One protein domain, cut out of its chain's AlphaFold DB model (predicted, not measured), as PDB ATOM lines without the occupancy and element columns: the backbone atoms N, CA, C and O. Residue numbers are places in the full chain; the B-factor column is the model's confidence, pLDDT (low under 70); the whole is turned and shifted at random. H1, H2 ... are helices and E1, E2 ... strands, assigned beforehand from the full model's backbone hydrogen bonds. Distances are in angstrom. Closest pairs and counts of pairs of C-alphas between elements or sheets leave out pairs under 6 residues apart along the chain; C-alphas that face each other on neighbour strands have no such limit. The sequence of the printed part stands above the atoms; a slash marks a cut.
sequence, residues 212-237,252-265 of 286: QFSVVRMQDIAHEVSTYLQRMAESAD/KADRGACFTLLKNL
ATOM      1  N   GLN A 212       7.183 -29.962  44.773       71.50
ATOM      2  CA  GLN A 212       7.282 -30.003  43.323       71.50
ATOM      3  C   GLN A 212       6.506 -28.829  42.735       71.50
ATOM      4  O   GLN A 212       5.343 -28.924  42.333       71.50
ATOM      5  N   PHE A 213       7.185 -27.683  42.675       82.38
ATOM      6  CA  PHE A 213       6.641 -26.478  42.065       82.38
ATOM      7  C   PHE A 213       6.334 -26.709  40.585       82.38
ATOM      8  O   PHE A 213       7.231 -26.764  39.742       82.38
ATOM      9  N   SER A 214       5.047 -26.770  40.268       86.38
ATOM     10  CA  SER A 214       4.530 -26.902  38.912       86.38
ATOM     11  C   SER A 214       3.541 -25.778  38.621       86.38
ATOM     12  O   SER A 214       3.121 -25.035  39.511       86.38
ATOM     13  N   VAL A 215       3.222 -25.592  37.341       90.56
ATOM     14  CA  VAL A 215       2.186 -24.645  36.931       90.56
ATOM     15  C   VAL A 215       0.836 -25.275  37.263       90.56
ATOM     16  O   VAL A 215       0.425 -26.240  36.625       90.56
ATOM     17  N   VAL A 216       0.158 -24.740  38.275       90.88
ATOM     18  CA  VAL A 216      -1.127 -25.246  38.769       90.88
ATOM     19  C   VAL A 216      -2.224 -24.204  38.601       90.88
ATOM     20  O   VAL A 216      -1.995 -23.003  38.744       90.88
ATOM     21  N   ARG A 217      -3.444 -24.659  38.310       89.94
ATOM     22  CA  ARG A 217      -4.639 -23.809  38.328       89.94
ATOM     23  C   ARG A 217      -5.319 -23.963  39.676       89.94
ATOM     24  O   ARG A 217      -5.792 -25.044  40.018       89.94
ATOM     25  N   MET A 218      -5.377 -22.875  40.433       88.38
ATOM     26  CA  MET A 218      -5.857 -22.923  41.814       88.38
ATOM     27  C   MET A 218      -7.358 -23.234  41.913       88.38
ATOM     28  O   MET A 218      -7.802 -23.842  42.882       88.38
ATOM     29  N   GLN A 219      -8.119 -22.903  40.865       89.56
ATOM     30  CA  GLN A 219      -9.531 -23.270  40.722       89.56
ATOM     31  C   GLN A 219      -9.749 -24.793  40.736       89.56
ATOM     32  O   GLN A 219     -10.671 -25.269  41.390       89.56
ATOM     33  N   ASP A 220      -8.874 -25.567  40.081       89.44
ATOM     34  CA  ASP A 220      -9.024 -27.023  39.979       89.44
ATOM     35  C   ASP A 220      -8.832 -27.661  41.360       89.44
ATOM     36  O   ASP A 220      -9.592 -28.537  41.759       89.44
ATOM     37  N   ILE A 221      -7.843 -27.168  42.110       90.31
ATOM     38  CA  ILE A 221      -7.551 -27.620  43.474       90.31
ATOM     39  C   ILE A 221      -8.691 -27.217  44.419       90.31
ATOM     40  O   ILE A 221      -9.124 -28.024  45.235       90.31
ATOM     41  N   ALA A 222      -9.223 -25.997  44.296       90.56
ATOM     42  CA  ALA A 222     -10.353 -25.543  45.107       90.56
ATOM     43  C   ALA A 222     -11.615 -26.395  44.882       90.56
ATOM     44  O   ALA A 222     -12.272 -26.763  45.855       90.56
ATOM     45  N   HIS A 223     -11.917 -26.754  43.630       90.25
ATOM     46  CA  HIS A 223     -13.012 -27.673  43.301       90.25
ATOM     47  C   HIS A 223     -12.780 -29.089  43.842       90.25
ATOM     48  O   HIS A 223     -13.706 -29.733  44.340       90.25
ATOM     49  N   GLU A 224     -11.547 -29.583  43.766       91.06
ATOM     50  CA  GLU A 224     -11.185 -30.892  44.308       91.06
ATOM     51  C   GLU A 224     -11.397 -30.937  45.829       91.06
ATOM     52  O   GLU A 224     -12.067 -31.835  46.342       91.06
ATOM     53  N   VAL A 225     -10.915 -29.921  46.552       91.50
ATOM     54  CA  VAL A 225     -11.080 -29.819  48.009       91.50
ATOM     55  C   VAL A 225     -12.547 -29.621  48.398       91.50
ATOM     56  O   VAL A 225     -13.003 -30.240  49.360       91.50
ATOM     57  N   SER A 226     -13.312 -28.799  47.665       90.56
ATOM     58  CA  SER A 226     -14.739 -28.608  47.959       90.56
ATOM     59  C   SER A 226     -15.519 -29.911  47.816       90.56
ATOM     60  O   SER A 226     -16.349 -30.218  48.664       90.56
ATOM     61  N   THR A 227     -15.197 -30.703  46.789       90.50
ATOM     62  CA  THR A 227     -15.796 -32.027  46.569       90.50
ATOM     63  C   THR A 227     -15.406 -32.994  47.687       90.50
ATOM     64  O   THR A 227     -16.252 -33.706  48.224       90.50
ATOM     65  N   TYR A 228     -14.131 -32.989  48.092       86.62
ATOM     66  CA  TYR A 228     -13.628 -33.831  49.180       86.62
ATOM     67  C   TYR A 228     -14.341 -33.554  50.518       86.62
ATOM     68  O   TYR A 228     -14.685 -34.490  51.242       86.62
ATOM     69  N   LEU A 229     -14.603 -32.283  50.838       88.88
ATOM     70  CA  LEU A 229     -15.236 -31.861  52.095       88.88
ATOM     71  C   LEU A 229     -16.767 -31.776  52.039       88.88
ATOM     72  O   LEU A 229     -17.389 -31.445  53.048       88.88
ATOM     73  N   GLN A 230     -17.389 -32.099  50.904       88.88
ATOM     74  CA  GLN A 230     -18.813 -31.860  50.679       88.88
ATOM     75  C   GLN A 230     -19.717 -32.537  51.718       88.88
ATOM     76  O   GLN A 230     -20.565 -31.879  52.310       88.88
ATOM     77  N   ARG A 231     -19.467 -33.814  52.039       82.00
ATOM     78  CA  ARG A 231     -20.241 -34.543  53.064       82.00
ATOM     79  C   ARG A 231     -20.152 -33.906  54.450       82.00
ATOM     80  O   ARG A 231     -21.128 -33.885  55.190       82.00
ATOM     81  N   MET A 232     -18.975 -33.397  54.806       82.19
ATOM     82  CA  MET A 232     -18.760 -32.744  56.096       82.19
ATOM     83  C   MET A 232     -19.467 -31.384  56.140       82.19
ATOM     84  O   MET A 232     -20.087 -31.052  57.144       82.19
ATOM     85  N   ALA A 233     -19.425 -30.629  55.042       85.00
ATOM     86  CA  ALA A 233     -20.149 -29.370  54.918       85.00
ATOM     87  C   ALA A 233     -21.672 -29.579  55.005       85.00
ATOM     88  O   ALA A 233     -22.328 -28.892  55.780       85.00
ATOM     89  N   GLU A 234     -22.215 -30.586  54.312       85.44
ATOM     90  CA  GLU A 234     -23.636 -30.965  54.378       85.44
ATOM     91  C   GLU A 234     -24.062 -31.355  55.800       85.44
ATOM     92  O   GLU A 234     -25.090 -30.892  56.285       85.44
ATOM     93  N   SER A 235     -23.243 -32.141  56.510       79.00
ATOM     94  CA  SER A 235     -23.528 -32.516  57.904       79.00
ATOM     95  C   SER A 235     -23.537 -31.331  58.878       79.00
ATOM     96  O   SER A 235     -24.154 -31.413  59.935       79.00
ATOM     97  N   ALA A 236     -22.864 -30.236  58.515       80.81
ATOM     98  CA  ALA A 236     -22.791 -29.001  59.287       80.81
ATOM     99  C   ALA A 236     -23.747 -27.906  58.765       80.81
ATOM    100  O   ALA A 236     -23.673 -26.776  59.240       80.81
ATOM    101  N   ASP A 237     -24.611 -28.219  57.788       85.00
ATOM    102  CA  ASP A 237     -25.496 -27.267  57.090       85.00
ATOM    103  C   ASP A 237     -24.750 -26.059  56.474       85.00
ATOM    104  O   ASP A 237     -25.227 -24.924  56.434       85.00
ATOM    105  N   LYS A 252       2.754 -20.844  40.176       90.62
ATOM    106  CA  LYS A 252       3.879 -21.761  40.360       90.62
ATOM    107  C   LYS A 252       3.879 -22.212  41.817       90.62
ATOM    108  O   LYS A 252       4.365 -21.487  42.680       90.62
ATOM    109  N   ALA A 253       3.292 -23.372  42.081       88.31
ATOM    110  CA  ALA A 253       3.117 -23.903  43.429       88.31
ATOM    111  C   ALA A 253       3.151 -25.436  43.421       88.31
ATOM    112  O   ALA A 253       2.995 -26.065  42.374       88.31
ATOM    113  N   ASP A 254       3.363 -26.037  44.587       86.88
ATOM    114  CA  ASP A 254       3.144 -27.468  44.766       86.88
ATOM    115  C   ASP A 254       1.641 -27.749  44.912       86.88
ATOM    116  O   ASP A 254       0.951 -27.123  45.725       86.88
ATOM    117  N   ARG A 255       1.124 -28.675  44.096       86.88
ATOM    118  CA  ARG A 255      -0.307 -29.005  44.067       86.88
ATOM    119  C   ARG A 255      -0.776 -29.608  45.394       86.88
ATOM    120  O   ARG A 255      -1.840 -29.226  45.880       86.88
ATOM    121  N   GLY A 256      -0.005 -30.535  45.962       81.25
ATOM    122  CA  GLY A 256      -0.352 -31.235  47.199       81.25
ATOM    123  C   GLY A 256      -0.381 -30.287  48.395       81.25
ATOM    124  O   GLY A 256      -1.346 -30.274  49.155       81.25
ATOM    125  N   ALA A 257       0.610 -29.404  48.499       82.00
ATOM    126  CA  ALA A 257       0.677 -28.371  49.528       82.00
ATOM    127  C   ALA A 257      -0.527 -27.423  49.467       82.00
ATOM    128  O   ALA A 257      -1.153 -27.121  50.484       82.00
ATOM    129  N   CYS A 258      -0.883 -26.986  48.255       88.25
ATOM    130  CA  CYS A 258      -2.056 -26.155  48.003       88.25
ATOM    131  C   CYS A 258      -3.358 -26.854  48.412       88.25
ATOM    132  O   CYS A 258      -4.213 -26.231  49.044       88.25
ATOM    133  N   PHE A 259      -3.494 -28.144  48.090       86.75
ATOM    134  CA  PHE A 259      -4.636 -28.962  48.494       86.75
ATOM    135  C   PHE A 259      -4.743 -29.049  50.021       86.75
ATOM    136  O   PHE A 259      -5.790 -28.731  50.585       86.75
ATOM    137  N   THR A 260      -3.653 -29.403  50.706       78.44
ATOM    138  CA  THR A 260      -3.612 -29.523  52.171       78.44
ATOM    139  C   THR A 260      -3.919 -28.197  52.865       78.44
ATOM    140  O   THR A 260      -4.696 -28.164  53.822       78.44
ATOM    141  N   LEU A 261      -3.366 -27.084  52.370       84.94
ATOM    142  CA  LEU A 261      -3.650 -25.743  52.883       84.94
ATOM    143  C   LEU A 261      -5.149 -25.423  52.788       84.94
ATOM    144  O   LEU A 261      -5.774 -25.075  53.792       84.94
ATOM    145  N   LEU A 262      -5.723 -25.557  51.590       88.50
ATOM    146  CA  LEU A 262      -7.135 -25.268  51.342       88.50
ATOM    147  C   LEU A 262      -8.046 -26.176  52.169       88.50
ATOM    148  O   LEU A 262      -9.001 -25.684  52.768       88.50
ATOM    149  N   LYS A 263      -7.721 -27.470  52.267       85.31
ATOM    150  CA  LYS A 263      -8.453 -28.439  53.086       85.31
ATOM    151  C   LYS A 263      -8.506 -28.004  54.546       85.31
ATOM    152  O   LYS A 263      -9.591 -27.955  55.108       85.31
ATOM    153  N   ASN A 264      -7.374 -27.634  55.145       79.25
ATOM    154  CA  ASN A 264      -7.336 -27.214  56.549       79.25
ATOM    155  C   ASN A 264      -8.096 -25.908  56.803       79.25
ATOM    156  O   ASN A 264      -8.751 -25.757  57.836       79.25
ATOM    157  N   LEU A 265      -8.007 -24.948  55.877       85.12
ATOM    158  CA  LEU A 265      -8.746 -23.689  55.985       85.12
ATOM    159  C   LEU A 265     -10.256 -23.926  55.900       85.12
ATOM    160  O   LEU A 265     -11.001 -23.384  56.713       85.12
TER     161      LEU A 265
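What this domain is: This is residues 212 to 237 and 252 to 265 of the 286 residues of the protein "HAMP domain-containing protein" of Halomonas olivaria (UniProt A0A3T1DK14). Two helices, H1 and H3, pack on each other at a steep tilt and run the same way from a tiny two-strand sheet at one end, E1 with E2. At the other end residues 230 to 237, of which 230 to 235 belong to the short helix H2, stick out as a free arm; without them the body spans 25 by 15 by 11 A. The printed part has 40 residues with three named helices and two named strands, in the order E1, H1, H2, E2, H3; the class is mixed, and the sheet, E1 - E2, is antiparallel. The whole is loose, with a radius of gyration of the C-alphas of 11.3 A and spans of 35 by 15 by 10 A.

How they stand to each other: Begin at E1, residues 213 to 217, and look across to its antiparallel neighbour E2, residues 252 to 254: N 214 and O 253 are 3.0 A apart and N 253 and O 214 3.1 A, both within hydrogen-bond range. A tight link joins E1 to H1, residues 218 to 228. H1 touches H3, residues 255 to 265, at a steep tilt of 57 degrees, the same way; their closest C-alphas, of Val 225 and Lys 263, are 5.9 A apart. H2, residues 230 to 235, and H1 meet only through their link, while H2 and H3 are apart. In H1, H2 and H3 every O i to N i+4 pair is within hydrogen-bond range.

Where its parts are: Find C-alpha 213 at (6.641, -26.478, 42.065), where E1 begins its 12.2 A. H1 then runs 15.3 A to C-alpha 228 at (-13.628, -33.831, 49.180), and H2 covers 8.7 A. After the cut, E2 spans 7.2 A, and H3 runs 15.5 A to C-alpha 265 at (-8.746, -23.689, 55.985).

The domain as a whole: The C-alphas farthest apart, of Gln 212 and Asp 237, are 35.7 A apart. Residues 238 to 251 are not printed, and C-alphas 237 and 252 are 34.3 A apart across the cut. No printed residue has a pLDDT under 70.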